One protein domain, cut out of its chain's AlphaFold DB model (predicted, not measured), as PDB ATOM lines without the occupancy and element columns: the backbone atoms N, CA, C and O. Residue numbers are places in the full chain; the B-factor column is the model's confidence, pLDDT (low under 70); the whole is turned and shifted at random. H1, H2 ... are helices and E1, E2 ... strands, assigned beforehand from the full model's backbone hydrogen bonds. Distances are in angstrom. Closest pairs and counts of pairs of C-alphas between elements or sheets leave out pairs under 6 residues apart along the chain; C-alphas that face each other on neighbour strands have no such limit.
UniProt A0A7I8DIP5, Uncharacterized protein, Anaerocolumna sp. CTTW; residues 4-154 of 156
ATOM      1  N   ILE A   4     -50.908 -33.739  35.959       96.50
ATOM      2  CA  ILE A   4     -51.153 -33.139  37.269       96.50
ATOM      3  C   ILE A   4     -50.747 -31.666  37.242       96.50
ATOM      4  O   ILE A   4     -49.875 -31.270  36.470       96.50
ATOM      5  N   VAL A   5     -51.387 -30.868  38.094       97.75
ATOM      6  CA  VAL A   5     -51.058 -29.451  38.267       97.75
ATOM      7  C   VAL A   5     -50.130 -29.325  39.468       97.75
ATOM      8  O   VAL A   5     -50.504 -29.690  40.587       97.75
ATOM      9  N   VAL A   6     -48.920 -28.829  39.237       97.50
ATOM     10  CA  VAL A   6     -47.882 -28.687  40.260       97.50
ATOM     11  C   VAL A   6     -47.563 -27.211  40.432       97.50
ATOM     12  O   VAL A   6     -47.381 -26.479  39.461       97.50
ATOM     13  N   ARG A   7     -47.518 -26.746  41.676       96.75
ATOM     14  CA  ARG A   7     -47.125 -25.380  42.004       96.75
ATOM     15  C   ARG A   7     -45.658 -25.164  41.615       96.75
ATOM     16  O   ARG A   7     -44.806 -25.971  41.961       96.75
ATOM     17  N   ASN A   8     -45.352 -24.043  40.961       95.19
ATOM     18  CA  ASN A   8     -43.983 -23.680  40.561       95.19
ATOM     19  C   ASN A   8     -43.036 -23.429  41.762       95.19
ATOM     20  O   ASN A   8     -41.820 -23.393  41.628       95.19
ATOM     21  N   LYS A   9     -43.590 -23.248  42.961       94.75
ATOM     22  CA  LYS A   9     -42.833 -23.065  44.199       94.75
ATOM     23  C   LYS A   9     -42.268 -24.400  44.694       94.75
ATOM     24  O   LYS A   9     -43.037 -25.306  45.007       94.75
ATOM     25  N   ILE A  10     -40.945 -24.468  44.841       95.31
ATOM     26  CA  ILE A  10     -40.249 -25.595  45.473       95.31
ATOM     27  C   ILE A  10     -40.228 -25.402  46.989       95.31
ATOM     28  O   ILE A  10     -39.787 -24.364  47.486       95.31
ATOM     29  N   LEU A  11     -40.715 -26.397  47.725       95.00
ATOM     30  CA  LEU A  11     -40.670 -26.417  49.185       95.00
ATOM     31  C   LEU A  11     -39.353 -27.031  49.675       95.00
ATOM     32  O   LEU A  11     -38.789 -27.884  48.999       95.00
ATOM     33  N   PRO A  12     -38.851 -26.669  50.865       94.12
ATOM     34  CA  PRO A  12     -37.770 -27.435  51.468       94.12
ATOM     35  C   PRO A  12     -38.221 -28.879  51.742       94.12
ATOM     36  O   PRO A  12     -39.356 -29.114  52.165       94.12
ATOM     37  N   ILE A  13     -37.324 -29.844  51.529       92.69
ATOM     38  CA  ILE A  13     -37.591 -31.271  51.765       92.69
ATOM     39  C   ILE A  13     -38.111 -31.481  53.193       92.69
ATOM     40  O   ILE A  13     -37.517 -31.004  54.161       92.69
ATOM     41  N   GLY A  14     -39.237 -32.188  53.319       89.00
ATOM     42  CA  GLY A  14     -39.868 -32.497  54.607       89.00
ATOM     43  C   GLY A  14     -40.529 -31.309  55.322       89.00
ATOM     44  O   GLY A  14     -41.049 -31.493  56.426       89.00
ATOM     45  N   TYR A  15     -40.547 -30.112  54.722       92.44
ATOM     46  CA  TYR A  15     -41.113 -28.908  55.339       92.44
ATOM     47  C   TYR A  15     -42.604 -29.062  55.648       92.44
ATOM     48  O   TYR A  15     -43.009 -28.859  56.787       92.44
ATOM     49  N   ALA A  16     -43.411 -29.475  54.665       91.81
ATOM     50  CA  ALA A  16     -44.859 -29.605  54.838       91.81
ATOM     51  C   ALA A  16     -45.217 -30.627  55.933       91.81
ATOM     52  O   ALA A  16     -46.060 -30.348  56.781       91.81
ATOM     53  N   ASN A  17     -44.521 -31.767  55.970       90.50
ATOM     54  CA  ASN A  17     -44.728 -32.801  56.986       90.50
ATOM     55  C   ASN A  17     -44.364 -32.282  58.383       90.50
ATOM     56  O   ASN A  17     -45.118 -32.477  59.333       90.50
ATOM     57  N   SER A  18     -43.226 -31.591  58.504       90.81
ATOM     58  CA  SER A  18     -42.771 -31.011  59.775       90.81
ATOM     59  C   SER A  18     -43.742 -29.938  60.269       90.81
ATOM     60  O   SER A  18     -44.170 -29.972  61.420       90.81
ATOM     61  N   ALA A  19     -44.171 -29.044  59.375       93.12
ATOM     62  CA  ALA A  19     -45.167 -28.025  59.674       93.12
ATOM     63  C   ALA A  19     -46.513 -28.645  60.088       93.12
ATOM     64  O   ALA A  19     -47.168 -28.136  60.996       93.12
ATOM     65  N   PHE A  20     -46.924 -29.757  59.474       91.88
ATOM     66  CA  PHE A  20     -48.142 -30.457  59.876       91.88
ATOM     67  C   PHE A  20     -48.028 -31.044  61.284       91.88
ATOM     68  O   PHE A  20     -48.925 -30.834  62.094       91.88
ATOM     69  N   ILE A  21     -46.907 -31.697  61.611       90.31
ATOM     70  CA  ILE A  21     -46.639 -32.206  62.966       90.31
ATOM     71  C   ILE A  21     -46.726 -31.069  63.999       90.31
ATOM     72  O   ILE A  21     -47.359 -31.227  65.043       90.31
ATOM     73  N   GLU A  22     -46.164 -29.897  63.693       91.44
ATOM     74  CA  GLU A  22     -46.240 -28.721  64.568       91.44
ATOM     75  C   GLU A  22     -47.669 -28.180  64.740       91.44
ATOM     76  O   GLU A  22     -48.042 -27.763  65.841       91.44
ATOM     77  N   ILE A  23     -48.484 -28.194  63.678       90.81
ATOM     78  CA  ILE A  23     -49.907 -27.820  63.740       90.81
ATOM     79  C   ILE A  23     -50.682 -28.816  64.610       90.81
ATOM     80  O   ILE A  23     -51.493 -28.412  65.445       90.81
ATOM     81  N   CYS A  24     -50.435 -30.111  64.427       87.56
ATOM     82  CA  CYS A  24     -51.167 -31.169  65.110       87.56
ATOM     83  C   CYS A  24     -50.825 -31.279  66.597       87.56
ATOM     84  O   CYS A  24     -51.707 -31.580  67.404       87.56
ATOM     85  N   LYS A  25     -49.577 -30.985  66.983       85.38
ATOM     86  CA  LYS A  25     -49.068 -31.218  68.343       85.38
ATOM     87  C   LYS A  25     -49.321 -32.676  68.763       85.38
ATOM     88  O   LYS A  25     -48.736 -33.580  68.183       85.38
ATOM     89  N   GLU A  26     -50.196 -32.903  69.744       82.25
ATOM     90  CA  GLU A  26     -50.588 -34.230  70.248       82.25
ATOM     91  C   GLU A  26     -51.938 -34.716  69.689       82.25
ATOM     92  O   GLU A  26     -52.378 -35.819  70.009       82.25
ATOM     93  N   LYS A  27     -52.631 -33.898  68.884       88.38
ATOM     94  CA  LYS A  27     -53.943 -34.237  68.327       88.38
ATOM     95  C   LYS A  27     -53.787 -34.881  66.953       88.38
ATOM     96  O   LYS A  27     -53.245 -34.281  66.030       88.38
ATOM     97  N   GLU A  28     -54.331 -36.081  66.805       87.75
ATOM     98  CA  GLU A  28     -54.470 -36.734  65.506       87.75
ATOM     99  C   GLU A  28     -55.734 -36.241  64.799       87.75
ATOM    100  O   GLU A  28     -56.824 -36.286  65.369       87.75
ATOM    101  N   TYR A  29     -55.594 -35.811  63.545       89.50
ATOM    102  CA  TYR A  29     -56.717 -35.461  62.678       89.50
ATOM    103  C   TYR A  29     -56.936 -36.574  61.664       89.50
ATOM    104  O   TYR A  29     -56.015 -36.935  60.933       89.50
ATOM    105  N   LYS A  30     -58.158 -37.104  61.588       88.50
ATOM    106  CA  LYS A  30     -58.496 -38.202  60.664       88.50
ATOM    107  C   LYS A  30     -59.006 -37.712  59.315       88.50
ATOM    108  O   LYS A  30     -59.123 -38.500  58.379       88.50
ATOM    109  N   SER A  31     -59.358 -36.433  59.214       90.56
ATOM    110  CA  SER A  31     -59.874 -35.830  57.989       90.56
ATOM    111  C   SER A  31     -59.545 -34.344  57.903       90.56
ATOM    112  O   SER A  31     -59.287 -33.679  58.909       90.56
ATOM    113  N   LEU A  32     -59.591 -33.805  56.680       89.88
ATOM    114  CA  LEU A  32     -59.395 -32.376  56.457       89.88
ATOM    115  C   LEU A  32     -60.496 -31.559  57.146       89.88
ATOM    116  O   LEU A  32     -60.229 -30.480  57.658       89.88
ATOM    117  N   GLN A  33     -61.731 -32.072  57.184       91.38
ATOM    118  CA  GLN A  33     -62.843 -31.402  57.853       91.38
ATOM    119  C   GLN A  33     -62.577 -31.247  59.349       91.38
ATOM    120  O   GLN A  33     -62.840 -30.183  59.894       91.38
ATOM    121  N   GLU A  34     -62.024 -32.274  59.999       92.75
ATOM    122  CA  GLU A  34     -61.667 -32.210  61.418       92.75
ATOM    123  C   GLU A  34     -60.576 -31.166  61.680       92.75
ATOM    124  O   GLU A  34     -60.675 -30.398  62.633       92.75
ATOM    125  N   LEU A  35     -59.566 -31.090  60.805       91.62
ATOM    126  CA  LEU A  35     -58.510 -30.079  60.890       91.62
ATOM    127  C   LEU A  35     -59.072 -28.656  60.757       91.62
ATOM    128  O   LEU A  35     -58.688 -27.762  61.507       91.62
ATOM    129  N   LEU A  36     -60.010 -28.462  59.828       91.56
ATOM    130  CA  LEU A  36     -60.626 -27.165  59.546       91.56
ATOM    131  C   LEU A  36     -61.700 -26.743  60.568       91.56
ATOM    132  O   LEU A  36     -62.197 -25.623  60.482       91.56
ATOM    133  N   LEU A  37     -62.061 -27.599  61.534       92.50
ATOM    134  CA  LEU A  37     -62.848 -27.182  62.704       92.50
ATOM    135  C   LEU A  37     -61.999 -26.405  63.716       92.50
ATOM    136  O   LEU A  37     -62.522 -25.539  64.415       92.50
ATOM    137  N   ASP A  38     -60.704 -26.718  63.787       92.31
ATOM    138  CA  ASP A  38     -59.789 -26.132  64.769       92.31
ATOM    139  C   ASP A  38     -58.951 -24.989  64.190       92.31
ATOM    140  O   ASP A  38     -58.506 -24.112  64.934       92.31
ATOM    141  N   TYR A  39     -58.714 -24.999  62.876       91.75
ATOM    142  CA  TYR A  39     -57.822 -24.056  62.213       91.75
ATOM    143  C   TYR A  39     -58.446 -23.444  60.964       91.75
ATOM    144  O   TYR A  39     -59.072 -24.130  60.155       91.75
ATOM    145  N   ASP A  40     -58.194 -22.151  60.769       91.81
ATOM    146  CA  ASP A  40     -58.546 -21.478  59.528       91.81
ATOM    147  C   ASP A  40     -57.711 -22.026  58.358       91.81
ATOM    148  O   ASP A  40     -56.503 -22.260  58.473       91.81
ATOM    149  N   ARG A  41     -58.355 -22.225  57.203       92.75
ATOM    150  CA  ARG A  41     -57.700 -22.782  56.014       92.75
ATOM    151  C   ARG A  41     -56.497 -21.945  55.569       92.75
ATOM    152  O   ARG A  41     -55.488 -22.527  55.165       92.75
ATOM    153  N   SER A  42     -56.599 -20.617  55.624       93.06
ATOM    154  CA  SER A  42     -55.520 -19.714  55.211       93.06
ATOM    155  C   SER A  42     -54.295 -19.857  56.111       93.06
ATOM    156  O   SER A  42     -53.181 -19.994  55.604       93.06
ATOM    157  N   ASP A  43     -54.498 -19.975  57.425       92.44
ATOM    158  CA  ASP A  43     -53.425 -20.201  58.393       92.44
ATOM    159  C   ASP A  43     -52.723 -21.545  58.174       92.44
ATOM    160  O   ASP A  43     -51.493 -21.631  58.235       92.44
ATOM    161  N   VAL A  44     -53.488 -22.605  57.894       93.38
ATOM    162  CA  VAL A  44     -52.918 -23.933  57.628       93.38
ATOM    163  C   VAL A  44     -52.104 -23.919  56.331       93.38
ATOM    164  O   VAL A  44     -50.972 -24.399  56.323       93.38
ATOM    165  N   ILE A  45     -52.621 -23.321  55.250       94.12
ATOM    166  CA  ILE A  45     -51.893 -23.191  53.975       94.12
ATOM    167  C   ILE A  45     -50.612 -22.367  54.154       94.12
ATOM    168  O   ILE A  45     -49.549 -22.773  53.669       94.12
ATOM    169  N   LYS A  46     -50.678 -21.268  54.910       94.06
ATOM    170  CA  LYS A  46     -49.516 -20.438  55.232       94.06
ATOM    171  C   LYS A  46     -48.444 -21.224  55.970       94.06
ATOM    172  O   LYS A  46     -47.276 -21.146  55.607       94.06
ATOM    173  N   ARG A  47     -48.815 -22.016  56.974       93.81
ATOM    174  CA  ARG A  47     -47.846 -22.809  57.746       93.81
ATOM    175  C   ARG A  47     -47.253 -23.952  56.927       93.81
ATOM    176  O   ARG A  47     -46.032 -24.075  56.875       93.81
ATOM    177  N   LEU A  48     -48.091 -24.737  56.250       93.38
ATOM    178  CA  LEU A  48     -47.663 -25.926  55.501       93.38
ATOM    179  C   LEU A  48     -46.863 -25.603  54.243       93.38
ATOM    180  O   LEU A  48     -45.922 -26.318  53.908       93.38
ATOM    181  N   TYR A  49     -47.246 -24.544  53.532       93.81
ATOM    182  CA  TYR A  49     -46.739 -24.267  52.188       93.81
ATOM    183  C   TYR A  49     -46.085 -22.888  52.065       93.81
ATOM    184  O   TYR A  49     -45.628 -22.511  50.983       93.81
ATOM    185  N   SER A  50     -45.999 -22.127  53.163       91.75
ATOM    186  CA  SER A  50     -45.488 -20.748  53.174       91.75
ATOM    187  C   SER A  50     -46.226 -19.832  52.188       91.75
ATOM    188  O   SER A  50     -45.606 -18.939  51.616       91.75
ATOM    189  N   GLU A  51     -47.503 -20.108  51.899       91.31
ATOM    190  CA  GLU A  51     -48.327 -19.337  50.958       91.31
ATOM    191  C   GLU A  51     -49.340 -18.488  51.725       91.31
ATOM    192  O   GLU A  51     -50.158 -19.016  52.475       91.31
ATOM    193  N   ASP A  52     -49.315 -17.177  51.510       88.06
ATOM    194  CA  ASP A  52     -50.369 -16.288  51.989       88.06
ATOM    195  C   ASP A  52     -51.515 -16.277  50.974       88.06
ATOM    196  O   ASP A  52     -51.332 -15.902  49.814       88.06
ATOM    197  N   ILE A  53     -52.702 -16.699  51.414       88.38
ATOM    198  CA  ILE A  53     -53.930 -16.574  50.627       88.38
ATOM    199  C   ILE A  53     -54.816 -15.495  51.237       88.38
ATOM    200  O   ILE A  53     -55.027 -15.447  52.444       88.38
ATOM    201  N   ASN A  54     -55.349 -14.621  50.386       78.81
ATOM    202  CA  ASN A  54     -56.088 -13.430  50.816       78.81
ATOM    203  C   ASN A  54     -57.492 -13.734  51.374       78.81
ATOM    204  O   ASN A  54     -58.213 -12.811  51.743       78.81
ATOM    205  N   ASN A  55     -57.915 -15.001  51.371       83.75
ATOM    206  CA  ASN A  55     -59.257 -15.424  51.755       83.75
ATOM    207  C   ASN A  55     -59.231 -16.877  52.256       83.75
ATOM    208  O   ASN A  55     -58.578 -17.729  51.649       83.75
ATOM    209  N   SER A  56     -59.956 -17.171  53.336       83.44
ATOM    210  CA  SER A  56     -60.135 -18.532  53.858       83.44
ATOM    211  C   SER A  56     -60.910 -19.431  52.888       83.44
ATOM    212  O   SER A  56     -60.695 -20.648  52.861       83.44
ATOM    213  N   ASN A  57     -61.791 -18.853  52.062       89.44
ATOM    214  CA  ASN A  57     -62.397 -19.562  50.947       89.44
ATOM    215  C   ASN A  57     -61.396 -19.661  49.791       89.44
ATOM    216  O   ASN A  57     -61.212 -18.718  49.024       89.44
ATOM    217  N   LEU A  58     -60.769 -20.835  49.661       91.19
ATOM    218  CA  LEU A  58     -59.772 -21.108  48.624       91.19
ATOM    219  C   LEU A  58     -60.296 -20.790  47.218       91.19
ATOM    220  O   LEU A  58     -59.541 -20.262  46.411       91.19
ATOM    221  N   GLU A  59     -61.571 -21.063  46.936       92.94
ATOM    222  CA  GLU A  59     -62.154 -20.891  45.598       92.94
ATOM    223  C   GLU A  59     -62.225 -19.424  45.152       92.94
ATOM    224  O   GLU A  59     -62.227 -19.133  43.959       92.94
ATOM    225  N   GLU A  60     -62.218 -18.493  46.106       92.75
ATOM    226  CA  GLU A  60     -62.248 -17.048  45.860       92.75
ATOM    227  C   GLU A  60     -60.843 -16.436  45.726       92.75
ATOM    228  O   GLU A  60     -60.696 -15.223  45.586       92.75
ATOM    229  N   THR A  61     -59.789 -17.254  45.791       94.06
ATOM    230  CA  THR A  61     -58.402 -16.777  45.735       94.06
ATOM    231  C   THR A  61     -57.858 -16.739  44.306       94.06
ATOM    232  O   THR A  61     -58.172 -17.591  43.472       94.06
ATOM    233  N   ASP A  62     -56.950 -15.797  44.031       93.56
ATOM    234  CA  ASP A  62     -56.258 -15.723  42.736       93.56
ATOM    235  C   ASP A  62     -55.454 -16.990  42.419       93.56
ATOM    236  O   ASP A  62     -55.429 -17.441  41.274       93.56
ATOM    237  N   ILE A  63     -54.840 -17.602  43.437       95.19
ATOM    238  CA  ILE A  63     -54.096 -18.852  43.267       95.19
ATOM    239  C   ILE A  63     -55.015 -19.988  42.803       95.19
ATOM    240  O   ILE A  63     -54.631 -20.763  41.931       95.19
ATOM    241  N   TYR A  64     -56.251 -20.067  43.305       96.19
ATOM    242  CA  TYR A  64     -57.207 -21.073  42.851       96.19
ATOM    243  C   TYR A  64     -57.718 -20.793  41.436       96.19
ATOM    244  O   TYR A  64     -57.807 -21.716  40.627       96.19
ATOM    245  N   ARG A  65     -57.969 -19.524  41.095       95.81
ATOM    246  CA  ARG A  65     -58.325 -19.118  39.727       95.81
ATOM    247  C   ARG A  65     -57.248 -19.528  38.717       95.81
ATOM    248  O   ARG A  65     -57.563 -20.076  37.664       95.81
ATOM    249  N   LEU A  66     -55.973 -19.301  39.040       97.00
ATOM    250  CA  LEU A  66     -54.852 -19.716  38.191       97.00
ATOM    251  C   LEU A  66     -54.686 -21.238  38.153       97.00
ATOM    252  O   LEU A  66     -54.347 -21.786  37.107       97.00
ATOM    253  N   TYR A  67     -54.969 -21.938  39.252       97.38
ATOM    254  CA  TYR A  67     -55.030 -23.398  39.248       97.38
ATOM    255  C   TYR A  67     -56.098 -23.909  38.271       97.38
ATOM    256  O   TYR A  67     -55.795 -24.777  37.455       97.38
ATOM    257  N   GLN A  68     -57.318 -23.360  38.317       97.81
ATOM    258  CA  GLN A  68     -58.397 -23.749  37.404       97.81
ATOM    259  C   GLN A  68     -58.012 -23.491  35.948       97.81
ATOM    260  O   GLN A  68     -58.174 -24.379  35.116       97.81
ATOM    261  N   LEU A  69     -57.410 -22.333  35.658       97.81
ATOM    262  CA  LEU A  69     -56.948 -22.007  34.310       97.81
ATOM    263  C   LEU A  69     -55.927 -23.030  33.785       97.81
ATOM    264  O   LEU A  69     -56.072 -23.506  32.661       97.81
ATOM    265  N   ALA A  70     -54.922 -23.399  34.588       97.81
ATOM    266  CA  ALA A  70     -53.954 -24.435  34.213       97.81
ATOM    267  C   ALA A  70     -54.624 -25.809  34.055       97.81
ATOM    268  O   ALA A  70     -54.345 -26.546  33.111       97.81
ATOM    269  N   HIS A  71     -55.536 -26.154  34.965       97.19
ATOM    270  CA  HIS A  71     -56.239 -27.432  34.948       97.19
ATOM    271  C   HIS A  71     -57.105 -27.614  33.691       97.19
ATOM    272  O   HIS A  71     -57.096 -28.694  33.101       97.19
ATOM    273  N   GLU A  72     -57.823 -26.569  33.280       96.81
ATOM    274  CA  GLU A  72     -58.726 -26.589  32.125       96.81
ATOM    275  C   GLU A  72     -57.982 -26.477  30.791       96.81
ATOM    276  O   GLU A  72     -58.301 -27.205  29.851       96.81
ATOM    277  N   SER A  73     -56.982 -25.593  30.703       96.62
ATOM    278  CA  SER A  73     -56.175 -25.429  29.483       96.62
ATOM    279  C   SER A  73     -55.226 -26.604  29.248       96.62
ATOM    280  O   SER A  73     -54.936 -26.954  28.106       96.62
ATOM    281  N   GLY A  74     -54.743 -27.234  30.324       95.69
ATOM    282  CA  GLY A  74     -53.664 -28.212  30.250       95.69
ATOM    283  C   GLY A  74     -52.308 -27.589  29.909       95.69
ATOM    284  O   GLY A  74     -51.412 -28.330  29.487       95.69
ATOM    285  N   GLU A  75     -52.165 -26.276  30.117       96.38
ATOM    286  CA  GLU A  75     -50.960 -25.479  29.883       96.38
ATOM    287  C   GLU A  75     -50.424 -24.856  31.182       96.38
ATOM    288  O   GLU A  75     -51.149 -24.655  32.161       96.38
ATOM    289  N   ASP A  76     -49.126 -24.556  31.183       97.88
ATOM    290  CA  ASP A  76     -48.466 -23.851  32.278       97.88
ATOM    291  C   ASP A  76     -48.982 -22.414  32.417       97.88
ATOM    292  O   ASP A  76     -49.407 -21.772  31.456       97.88
ATOM    293  N   ASN A  77     -48.857 -21.862  33.619       97.50
ATOM    294  CA  ASN A  77     -48.991 -20.433  33.857       97.50
ATOM    295  C   ASN A  77     -47.963 -19.944  34.884       97.50
ATOM    296  O   ASN A  77     -47.087 -20.683  35.328       97.50
ATOM    297  N   GLU A  78     -48.069 -18.675  35.274       95.94
ATOM    298  CA  GLU A  78     -47.128 -18.027  36.192       95.94
ATOM    299  C   GLU A  78     -46.961 -18.754  37.541       95.94
ATOM    300  O   GLU A  78     -45.879 -18.721  38.136       95.94
ATOM    301  N   LEU A  79     -48.005 -19.440  38.026       96.94
ATOM    302  CA  LEU A  79     -47.989 -20.124  39.316       96.94
ATOM    303  C   LEU A  79     -47.922 -21.649  39.208       96.94
ATOM    304  O   LEU A  79     -47.505 -22.295  40.179       96.94
ATOM    305  N   PHE A  80     -48.311 -22.228  38.077       98.25
ATOM    306  CA  PHE A  80     -48.502 -23.665  37.941       98.25
ATOM    307  C   PHE A  80     -47.844 -24.229  36.693       98.25
ATOM    308  O   PHE A  80     -47.868 -23.628  35.626       98.25
ATOM    309  N   LYS A  81     -47.310 -25.436  36.849       98.25
ATOM    310  CA  LYS A  81     -46.759 -26.264  35.787       98.25
ATOM    311  C   LYS A  81     -47.629 -27.501  35.606       98.25
ATOM    312  O   LYS A  81     -48.018 -28.146  36.587       98.25
ATOM    313  N   ILE A  82     -47.913 -27.848  34.361       98.00
ATOM    314  CA  ILE A  82     -48.585 -29.083  33.984       98.00
ATOM    315  C   ILE A  82     -47.528 -30.154  33.767       98.00
ATOM    316  O   ILE A  82     -46.724 -30.108  32.840       98.00
ATOM    317  N   MET A  83     -47.539 -31.147  34.648       97.69
ATOM    318  CA  MET A  83     -46.554 -32.223  34.655       97.69
ATOM    319  C   MET A  83     -47.221 -33.568  34.409       97.69
ATOM    320  O   MET A  83     -48.406 -33.757  34.687       97.69
ATOM    321  N   TYR A  84     -46.453 -34.540  33.935       97.25
ATOM    322  CA  TYR A  84     -46.886 -35.927  33.868       97.25
ATOM    323  C   TYR A  84     -46.447 -36.664  35.137       97.25
ATOM    324  O   TYR A  84     -45.254 -36.751  35.418       97.25
ATOM    325  N   SER A  85     -47.395 -37.225  35.892       94.88
ATOM    326  CA  SER A  85     -47.089 -38.050  37.074       94.88
ATOM    327  C   SER A  85     -46.473 -39.379  36.642       94.88
ATOM    328  O   SER A  85     -47.099 -40.142  35.901       94.88
ATOM    329  N   VAL A  86     -45.236 -39.629  37.069       92.19
ATOM    330  CA  VAL A  86     -44.497 -40.866  36.785       92.19
ATOM    331  C   VAL A  86     -44.995 -41.968  37.717       92.19
ATOM    332  O   VAL A  86     -45.418 -43.025  37.232       92.19
ATOM    333  N   ASP A  87     -44.990 -41.655  39.012       90.12
ATOM    334  CA  ASP A  87     -45.501 -42.427  40.143       90.12
ATOM    335  C   ASP A  87     -45.963 -41.459  41.261       90.12
ATOM    336  O   ASP A  87     -46.266 -40.290  40.983       90.12
ATOM    337  N   ASP A  88     -46.073 -41.952  42.497       87.81
ATOM    338  CA  ASP A  88     -46.538 -41.180  43.658       87.81
ATOM    339  C   ASP A  88     -45.486 -40.200  44.208       87.81
ATOM    340  O   ASP A  88     -45.838 -39.262  44.926       87.81
ATOM    341  N   GLU A  89     -44.209 -40.397  43.875       92.12
ATOM    342  CA  GLU A  89     -43.081 -39.593  44.357       92.12
ATOM    343  C   GLU A  89     -42.521 -38.675  43.270       92.12
ATOM    344  O   GLU A  89     -41.978 -37.621  43.591       92.12
ATOM    345  N   PHE A  90     -42.686 -39.021  41.991       94.69
ATOM    346  CA  PHE A  90     -42.080 -38.289  40.886       94.69
ATOM    347  C   PHE A  90     -43.075 -37.814  39.830       94.69
ATOM    348  O   PHE A  90     -44.002 -38.512  39.406       94.69
ATOM    349  N   ALA A  91     -42.808 -36.618  39.315       96.88
ATOM    350  CA  ALA A  91     -43.462 -36.069  38.137       96.88
ATOM    351  C   ALA A  91     -42.426 -35.480  37.182       96.88
ATOM    352  O   ALA A  91     -41.326 -35.115  37.591       96.88
ATOM    353  N   VAL A  92     -42.770 -35.391  35.901       97.62
ATOM    354  CA  VAL A  92     -41.894 -34.811  34.885       97.62
ATOM    355  C   VAL A  92     -42.581 -33.655  34.174       97.62
ATOM    356  O   VAL A  92     -43.725 -33.767  33.721       97.62
ATOM    357  N   HIS A  93     -41.873 -32.538  34.084       97.94
ATOM    358  CA  HIS A  93     -42.260 -31.373  33.306       97.94
ATOM    359  C   HIS A  93     -41.541 -31.423  31.961       97.94
ATOM    360  O   HIS A  93     -40.316 -31.558  31.920       97.94
ATOM    361  N   LEU A  94     -42.310 -31.376  30.875       96.88
ATOM    362  CA  LEU A  94     -41.801 -31.464  29.510       96.88
ATOM    363  C   LEU A  94     -42.027 -30.128  28.807       96.88
ATOM    364  O   LEU A  94     -43.166 -29.697  28.646       96.88
ATOM    365  N   THR A  95     -40.933 -29.488  28.408       94.50
ATOM    366  CA  THR A  95     -40.920 -28.256  27.607       94.50
ATOM    367  C   THR A  95     -39.912 -28.425  26.466       94.50
ATOM    368  O   THR A  95     -39.932 -29.443  25.782       94.50
ATOM    369  N   GLU A  96     -38.995 -27.480  26.258       94.44
ATOM    370  CA  GLU A  96     -37.763 -27.719  25.491       94.44
ATOM    371  C   GLU A  96     -36.787 -28.618  26.273       94.44
ATOM    372  O   GLU A  96     -35.955 -29.318  25.693       94.44
ATOM    373  N   ASN A  97     -36.932 -28.648  27.602       96.31
ATOM    374  CA  ASN A  97     -36.164 -29.501  28.496       96.31
ATOM    375  C   ASN A  97     -37.067 -30.492  29.242       96.31
ATOM    376  O   ASN A  97     -38.286 -30.339  29.326       96.31
ATOM    377  N   ILE A  98     -36.432 -31.507  29.815       97.50
ATOM    378  CA  ILE A  98     -37.042 -32.540  30.640       97.50
ATOM    379  C   ILE A  98     -36.585 -32.299  32.076       97.50
ATOM    380  O   ILE A  98     -35.411 -32.489  32.409       97.50
ATOM    381  N   TYR A  99     -37.522 -31.915  32.938       97.75
ATOM    382  CA  TYR A  99     -37.264 -31.722  34.361       97.75
ATOM    383  C   TYR A  99     -37.997 -32.778  35.179       97.75
ATOM    384  O   TYR A  99     -39.216 -32.911  35.088       97.75
ATOM    385  N   LEU A 100     -37.254 -33.516  35.998       97.19
ATOM    386  CA  LEU A 100     -37.787 -34.441  36.987       97.19
ATOM    387  C   LEU A 100     -38.003 -33.707  38.308       97.19
ATOM    388  O   LEU A 100     -37.100 -33.037  38.806       97.19
ATOM    389  N   TYR A 101     -39.177 -33.881  38.892       97.88
ATOM    390  CA  TYR A 101     -39.554 -33.306  40.171       97.88
ATOM    391  C   TYR A 101     -39.838 -34.411  41.176       97.88
ATOM    392  O   TYR A 101     -40.524 -35.377  40.837       97.88
ATOM    393  N   HIS A 102     -39.368 -34.233  42.409       96.75
ATOM    394  CA  HIS A 102     -39.806 -35.032  43.552       96.75
ATOM    395  C   HIS A 102     -40.951 -34.305  44.268       96.75
ATOM    396  O   HIS A 102     -40.890 -33.094  44.502       96.75
ATOM    397  N   MET A 103     -42.033 -35.024  44.550       95.12
ATOM    398  CA  MET A 103     -43.256 -34.484  45.131       95.12
ATOM    399  C   MET A 103     -43.094 -34.316  46.643       95.12
ATOM    400  O   MET A 103     -42.802 -35.268  47.359       95.12
ATOM    401  N   ALA A 104     -43.351 -33.105  47.138       92.94
ATOM    402  CA  ALA A 104     -43.149 -32.748  48.543       92.94
ATOM    403  C   ALA A 104     -44.143 -33.429  49.496       92.94
ATOM    404  O   ALA A 104     -43.868 -33.567  50.685       92.94
ATOM    405  N   VAL A 105     -45.332 -33.784  48.995       85.38
ATOM    406  CA  VAL A 105     -46.436 -34.309  49.805       85.38
ATOM    407  C   VAL A 105     -47.146 -35.430  49.059       85.38
ATOM    408  O   VAL A 105     -47.615 -35.238  47.933       85.38
ATOM    409  N   LYS A 106     -47.293 -36.582  49.720       79.94
ATOM    410  CA  LYS A 106     -48.094 -37.708  49.225       79.94
ATOM    411  C   LYS A 106     -49.582 -37.390  49.381       79.94
ATOM    412  O   LYS A 106     -50.008 -36.905  50.426       79.94
ATOM    413  N   LYS A 107     -50.395 -37.676  48.357       75.75
ATOM    414  CA  LYS A 107     -51.840 -37.347  48.345       75.75
ATOM    415  C   LYS A 107     -52.702 -38.164  49.323       75.75
ATOM    416  O   LYS A 107     -53.910 -37.963  49.383       75.75
ATOM    417  N   GLU A 108     -52.091 -39.070  50.075       78.38
ATOM    418  CA  GLU A 108     -52.743 -39.878  51.112       78.38
ATOM    419  C   GLU A 108     -52.815 -39.146  52.463       78.38
ATOM    420  O   GLU A 108     -53.630 -39.485  53.318       78.38
ATOM    421  N   GLU A 109     -51.996 -38.111  52.643       81.69
ATOM    422  CA  GLU A 109     -51.919 -37.342  53.880       81.69
ATOM    423  C   GLU A 109     -53.116 -36.392  54.029       81.69
ATOM    424  O   GLU A 109     -53.506 -35.711  53.076       81.69
ATOM    425  N   VAL A 110     -53.667 -36.263  55.240       84.94
ATOM    426  CA  VAL A 110     -54.863 -35.437  55.518       84.94
ATOM    427  C   VAL A 110     -54.695 -33.988  55.048       84.94
ATOM    428  O   VAL A 110     -55.600 -33.403  54.450       84.94
ATOM    429  N   TYR A 111     -53.517 -33.411  55.276       82.75
ATOM    430  CA  TYR A 111     -53.213 -32.032  54.900       82.75
ATOM    431  C   TYR A 111     -52.902 -31.850  53.412       82.75
ATOM    432  O   TYR A 111     -52.944 -30.726  52.911       82.75
ATOM    433  N   SER A 112     -52.637 -32.927  52.669       86.62
ATOM    434  CA  SER A 112     -52.417 -32.863  51.216       86.62
ATOM    435  C   SER A 112     -53.690 -32.505  50.435       86.62
ATOM    436  O   SER A 112     -53.618 -32.083  49.275       86.62
ATOM    437  N   LEU A 113     -54.850 -32.669  51.082       90.50
ATOM    438  CA  LEU A 113     -56.181 -32.405  50.538       90.50
ATOM    439  C   LEU A 113     -56.612 -30.942  50.697       90.50
ATOM    440  O   LEU A 113     -57.634 -30.548  50.139       90.50
ATOM    441  N   ILE A 114     -55.864 -30.128  51.453       92.69
ATOM    442  CA  ILE A 114     -56.233 -28.727  51.706       92.69
ATOM    443  C   ILE A 114     -56.176 -27.855  50.446       92.69
ATOM    444  O   ILE A 114     -56.833 -26.818  50.382       92.69
ATOM    445  N   VAL A 115     -55.418 -28.295  49.440       94.12
ATOM    446  CA  VAL A 115     -55.358 -27.693  48.108       94.12
ATOM    447  C   VAL A 115     -55.490 -28.770  47.024       94.12
ATOM    448  O   VAL A 115     -55.052 -29.910  47.218       94.12
ATOM    449  N   PRO A 116     -56.055 -28.434  45.854       94.62
ATOM    450  CA  PRO A 116     -56.264 -29.408  44.785       94.62
ATOM    451  C   PRO A 116     -55.007 -29.679  43.935       94.62
ATOM    452  O   PRO A 116     -54.949 -30.694  43.246       94.62
ATOM    453  N   TRP A 117     -53.980 -28.826  44.000       95.44
ATOM    454  CA  TRP A 117     -52.705 -29.005  43.290       95.44
ATOM    455  C   TRP A 117     -51.657 -29.768  44.115       95.44
ATOM    456  O   TRP A 117     -51.897 -30.162  45.260       95.44
ATOM    457  N   HIS A 118     -50.489 -29.998  43.517       95.62
ATOM    458  CA  HIS A 118     -49.320 -30.620  44.143       95.62
ATOM    459  C   HIS A 118     -48.200 -29.604  44.396       95.62
ATOM    460  O   HIS A 118     -48.141 -28.560  43.745       95.62
ATOM    461  N   TYR A 119     -47.287 -29.942  45.306       95.69
ATOM    462  CA  TYR A 119     -46.020 -29.240  45.509       95.69
ATOM    463  C   TYR A 119     -44.861 -30.196  45.263       95.69
ATOM    464  O   TYR A 119     -44.978 -31.395  45.522       95.69
ATOM    465  N   ALA A 120     -43.739 -29.647  44.816       96.50
ATOM    466  CA  ALA A 120     -42.476 -30.355  44.724       96.50
ATOM    467  C   ALA A 120     -41.489 -29.825  45.764       96.50
ATOM    468  O   ALA A 120     -41.602 -28.674  46.193       96.50
ATOM    469  N   ASP A 121     -40.532 -30.654  46.165       96.31
ATOM    470  CA  ASP A 121     -39.444 -30.259  47.070       96.31
ATOM    471  C   ASP A 121     -38.056 -30.290  46.413       96.31
ATOM    472  O   ASP A 121     -37.066 -29.829  46.982       96.31
ATOM    473  N   SER A 122     -37.986 -30.788  45.180       96.62
ATOM    474  CA  SER A 122     -36.804 -30.693  44.342       96.62
ATOM    475  C   SER A 122     -37.162 -30.754  42.863       96.62
ATOM    476  O   SER A 122     -38.198 -31.287  42.462       96.62
ATOM    477  N   GLU A 123     -36.265 -30.195  42.062       96.69
ATOM    478  CA  GLU A 123     -36.292 -30.209  40.608       96.69
ATOM    479  C   GLU A 123     -34.900 -30.602  40.109       96.69
ATOM    480  O   GLU A 123     -33.879 -30.173  40.656       96.69
ATOM    481  N   LYS A 124     -34.857 -31.408  39.050       96.31
ATOM    482  CA  LYS A 124     -33.622 -31.797  38.384       96.31
ATOM    483  C   LYS A 124     -33.808 -31.833  36.874       96.31
ATOM    484  O   LYS A 124     -34.647 -32.569  36.365       96.31
ATOM    485  N   TYR A 125     -32.966 -31.095  36.161       96.44
ATOM    486  CA  TYR A 125     -32.798 -31.261  34.720       96.44
ATOM    487  C   TYR A 125     -32.254 -32.666  34.412       96.44
ATOM    488  O   TYR A 125     -31.273 -33.097  35.025       96.44
ATOM    489  N   ILE A 126     -32.887 -33.374  33.475       96.12
ATOM    490  CA  ILE A 126     -32.500 -34.738  33.075       96.12
ATOM    491  C   ILE A 126     -32.342 -34.913  31.557       96.12
ATOM    492  O   ILE A 126     -32.168 -36.040  31.087       96.12
ATOM    493  N   GLY A 127     -32.384 -33.821  30.792       96.44
ATOM    494  CA  GLY A 127     -32.172 -33.819  29.347       96.44
ATOM    495  C   GLY A 127     -33.070 -32.833  28.607       96.44
ATOM    496  O   GLY A 127     -33.813 -32.067  29.212       96.44
ATOM    497  N   ASP A 128     -33.022 -32.895  27.286       96.25
ATOM    498  CA  ASP A 128     -33.778 -32.053  26.362       96.25
ATOM    499  C   ASP A 128     -34.824 -32.874  25.609       96.25
ATOM    500  O   ASP A 128     -34.597 -34.047  25.315       96.25
ATOM    501  N   THR A 129     -35.957 -32.269  25.252       94.81
ATOM    502  CA  THR A 129     -37.029 -32.967  24.517       94.81
ATOM    503  C   THR A 129     -36.714 -33.136  23.028       94.81
ATOM    504  O   THR A 129     -37.096 -34.141  22.425       94.81
ATOM    505  N   TRP A 130     -35.957 -32.205  22.434       89.44
ATOM    506  CA  TRP A 130     -35.635 -32.166  21.000       89.44
ATOM    507  C   TRP A 130     -36.899 -32.221  20.117       89.44
ATOM    508  O   TRP A 130     -37.790 -31.389  20.245       89.44
ATOM    509  N   TRP A 131     -36.966 -33.165  19.177       87.50
ATOM    510  CA  TRP A 131     -38.108 -33.392  18.285       87.50
ATOM    511  C   TRP A 131     -38.993 -34.563  18.748       87.50
ATOM    512  O   TRP A 131     -39.864 -35.006  17.997       87.50
ATOM    513  N   GLU A 132     -38.737 -35.109  19.940       92.94
ATOM    514  CA  GLU A 132     -39.463 -36.260  20.482       92.94
ATOM    515  C   GLU A 132     -40.801 -35.806  21.063       92.94
ATOM    516  O   GLU A 132     -40.919 -34.736  21.663       92.94
ATOM    517  N   LYS A 133     -41.834 -36.630  20.898       94.38
ATOM    518  CA  LYS A 133     -43.152 -36.317  21.454       94.38
ATOM    519  C   LYS A 133     -43.185 -36.663  22.933       94.38
ATOM    520  O   LYS A 133     -42.650 -37.696  23.328       94.38
ATOM    521  N   ASP A 134     -43.957 -35.913  23.721       94.44
ATOM    522  CA  ASP A 134     -44.164 -36.181  25.152       94.44
ATOM    523  C   ASP A 134     -44.396 -37.664  25.452       94.44
ATOM    524  O   ASP A 134     -43.758 -38.241  26.325       94.44
ATOM    525  N   LYS A 135     -45.277 -38.319  24.683       93.62
ATOM    526  CA  LYS A 135     -45.591 -39.741  24.861       93.62
ATOM    527  C   LYS A 135     -44.349 -40.637  24.756       93.62
ATOM    528  O   LYS A 135     -44.205 -41.539  25.575       93.62
ATOM    529  N   GLU A 136     -43.473 -40.384  23.786       95.44
ATOM    530  CA  GLU A 136     -42.239 -41.152  23.573       95.44
ATOM    531  C   GLU A 136     -41.257 -40.923  24.724       95.44
ATOM    532  O   GLU A 136     -40.668 -41.874  25.236       95.44
ATOM    533  N   ILE A 137     -41.137 -39.678  25.195       95.81
ATOM    534  CA  ILE A 137     -40.291 -39.320  26.340       95.81
ATOM    535  C   ILE A 137     -40.756 -40.038  27.604       95.81
ATOM    536  O   ILE A 137     -39.951 -40.658  28.301       95.81
ATOM    537  N   ILE A 138     -42.061 -40.017  27.870       94.25
ATOM    538  CA  ILE A 138     -42.653 -40.703  29.017       94.25
ATOM    539  C   ILE A 138     -42.456 -42.223  28.940       94.25
ATOM    540  O   ILE A 138     -42.141 -42.853  29.950       94.25
ATOM    541  N   GLU A 139     -42.645 -42.833  27.768       94.19
ATOM    542  CA  GLU A 139     -42.427 -44.272  27.581       94.19
ATOM    543  C   GLU A 139     -40.953 -44.647  27.778       94.19
ATOM    544  O   GLU A 139     -40.649 -45.634  28.454       94.19
ATOM    545  N   ASN A 140     -40.030 -43.833  27.264       95.31
ATOM    546  CA  ASN A 140     -38.594 -44.036  27.436       95.31
ATOM    547  C   ASN A 140     -38.155 -43.865  28.893       95.31
ATOM    548  O   ASN A 140     -37.340 -44.653  29.365       95.31
ATOM    549  N   LEU A 141     -38.729 -42.910  29.628       93.56
ATOM    550  CA  LEU A 141     -38.444 -42.711  31.054       93.56
ATOM    551  C   LEU A 141     -38.788 -43.954  31.897       93.56
ATOM    552  O   LEU A 141     -38.158 -44.194  32.921       93.56
ATOM    553  N   LYS A 142     -39.757 -44.764  31.451       90.94
ATOM    554  CA  LYS A 142     -40.171 -46.003  32.133       90.94
ATOM    555  C   LYS A 142     -39.438 -47.256  31.667       90.94
ATOM    556  O   LYS A 142     -39.414 -48.243  32.397       90.94
ATOM    557  N   SER A 143     -38.929 -47.258  30.439       94.38
ATOM    558  CA  SER A 143     -38.433 -48.471  29.781       94.38
ATOM    559  C   SER A 143     -36.920 -48.497  29.585       94.38
ATOM    560  O   SER A 143     -36.339 -49.581  29.542       94.38
ATOM    561  N   LEU A 144     -36.272 -47.336  29.474       95.88
ATOM    562  CA  LEU A 144     -34.826 -47.245  29.320       95.88
ATOM    563  C   LEU A 144     -34.118 -47.305  30.672       95.88
ATOM    564  O   LEU A 144     -34.626 -46.846  31.694       95.88
ATOM    565  N   SER A 145     -32.885 -47.813  30.655       95.81
ATOM    566  CA  SER A 145     -31.964 -47.583  31.765       95.81
ATOM    567  C   SER A 145     -31.655 -46.086  31.884       95.81
ATOM    568  O   SER A 145     -31.682 -45.359  30.889       95.81
ATOM    569  N   ILE A 146     -31.284 -45.619  33.079       93.00
ATOM    570  CA  ILE A 146     -30.935 -44.204  33.290       93.00
ATOM    571  C   ILE A 146     -29.803 -43.729  32.361       93.00
ATOM    572  O   ILE A 146     -29.835 -42.610  31.855       93.00
ATOM    573  N   ILE A 147     -28.833 -44.603  32.068       95.12
ATOM    574  CA  ILE A 147     -27.713 -44.296  31.171       95.12
ATOM    575  C   ILE A 147     -28.188 -44.160  29.722       95.12
ATOM    576  O   ILE A 147     -27.752 -43.249  29.016       95.12
ATOM    577  N   ASP A 148     -29.082 -45.038  29.265       96.38
ATOM    578  CA  ASP A 148     -29.618 -44.963  27.903       96.38
ATOM    579  C   ASP A 148     -30.558 -43.766  27.733       96.38
ATOM    580  O   ASP A 148     -30.522 -43.107  26.691       96.38
ATOM    581  N   PHE A 149     -31.326 -43.432  28.775       95.56
ATOM    582  CA  PHE A 149     -32.137 -42.221  28.815       95.56
ATOM    583  C   PHE A 149     -31.259 -40.970  28.664       95.56
ATOM    584  O   PHE A 149     -31.466 -40.186  27.738       95.56
ATOM    585  N   PHE A 150     -30.211 -40.820  29.484       94.88
ATOM    586  CA  PHE A 150     -29.293 -39.677  29.376       94.88
ATOM    587  C   PHE A 150     -28.550 -39.636  28.041       94.88
ATOM    588  O   PHE A 150     -28.340 -38.555  27.492       94.88
ATOM    589  N   ARG A 151     -28.188 -40.787  27.460       94.62
ATOM    590  CA  ARG A 151     -27.556 -40.827  26.133       94.62
ATOM    591  C   ARG A 151     -28.485 -40.288  25.042       94.62
ATOM    592  O   ARG A 151     -28.011 -39.566  24.157       94.62
ATOM    593  N   ARG A 152     -29.772 -40.652  25.098       95.50
ATOM    594  CA  ARG A 152     -30.795 -40.236  24.131       95.50
ATOM    595  C   ARG A 152     -31.138 -38.757  24.276       95.50
ATOM    596  O   ARG A 152     -31.098 -38.042  23.283       95.50
ATOM    597  N   TYR A 153     -31.391 -38.314  25.504       96.25
ATOM    598  CA  TYR A 153     -31.895 -36.974  25.804       96.25
ATOM    599  C   TYR A 153     -30.817 -35.966  26.217       96.25
ATOM    600  O   TYR A 153     -31.145 -34.850  26.585       96.25
ATOM    601  N   LYS A 154     -29.528 -36.324  26.141       92.00
ATOM    602  CA  LYS A 154     -28.389 -35.434  26.458       92.00
ATOM    603  C   LYS A 154     -28.376 -34.896  27.896       92.00
ATOM    604  O   LYS A 154     -27.853 -33.822  28.147       92.00
TER     605      LYS A 154
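This is residues 4 to 154 of the 156 residues of an uncharacterized protein of Anaerocolumna sp. CTTW (UniProt A0A7I8DIP5). A small closed barrel of five strands, E1 to E5, has H4 packed on its outside over E1 and E2, and H6 and H7 packed on it towards one end of the long axis. Towards the other end of that axis a loose group of four helices, H1, H2, H3 and H5, lies off the barrel. The printed part has 151 residues, with seven named helices and five named strands in the order E1 H1 H2 H3 H4 E2 E3 E4 H5 E5 H6 H7. The class is mixed, helices and strands, and the barrel is mixed too, with E5 and E1 parallel and its other neighbour pairs antiparallel. The whole is compact, with a radius of gyration of the C-alphas of 17.2 A, yet elongated in outline, 52 by 31 by 20 A.

In the barrel, E1 is residues 4 to 10, 15.6 A long, and begins at C-alpha 4 (-51.153, -33.139, 37.269). E2 is residues 80 to 85, 14.5 A; E3 is 90 to 94, 13.3 A; E4 is 97 to 103, 18.8 A. E5, residues 118 to 128, is the longest strand by residues, 23.7 A, and bends by 86 degrees at residue 121. H4, residues 62 to 73, is the longest helix by residues, 16.4 A, from C-alpha 62 (-56.258, -15.723, 42.736). H6 is residues 134 to 143, 14.3 A, and H7 is 146 to 153, 10.5 A, ending at C-alpha 153 (-31.895, -36.974, 25.804). H1 is residues 15 to 24, 14.2 A; H2 is 32 to 38, 10.4 A; H3 is 41 to 49, 11.7 A; H5 is 110 to 113, 6.0 A.

Round the barrel run E1, E2, E3, E4, E5 and back to E1. E2, E3 and E4 form a meander, each strand the antiparallel neighbour of the one before, in two hairpins: N 84 and O 92 are 2.8 A apart, N 101 and O 91 2.8 A. E4 and E5 are antiparallel, with N 100 and O 124 at 2.8 A. E5 and E1 are parallel, with N 7 and O 118 at 2.8 A. E1 and E2 are antiparallel, with N 6 and O 81 at 2.9 A; these five N and O pairs are within hydrogen-bond range. H4 is on the barrel, outside it, over E1 and E2 at a height over the sheet of 9.3 A; its closest C-alphas to E1 are His 71 and Val 5, 6.5 A. H6 is also on it, outside, over E3 at a height of 8.8 A; the closest C-alphas are Asp 134 and Leu 94, 6.8 A. H7 is on the barrel, its closest C-alphas to E5 being Tyr 153 and Gly 127, 4.8 A. H1 and H3 touch at Ala 16 and Leu 48, 4.7 A between C-alphas, at a steep tilt of 43 degrees, opposite ways. H2 and H5 only just touch, with 3 pairs of C-alphas within 8 A, the closest those of Leu 32 and Val 110, 5.5 A. In H1, H3, H4, H6 and H7 every O i to N i+4 pair is within hydrogen-bond range; in H2 2 of 3 are, and H5 is too short for such a pair.

The C-alphas farthest apart, those of Glu 26 and Trp 131, are 53.4 A apart. The printed part has no cut, and the link from H3 to H4, residues 50 to 61, is long. The mean pLDDT of the printed part is 93.1, and no printed residue is under 70.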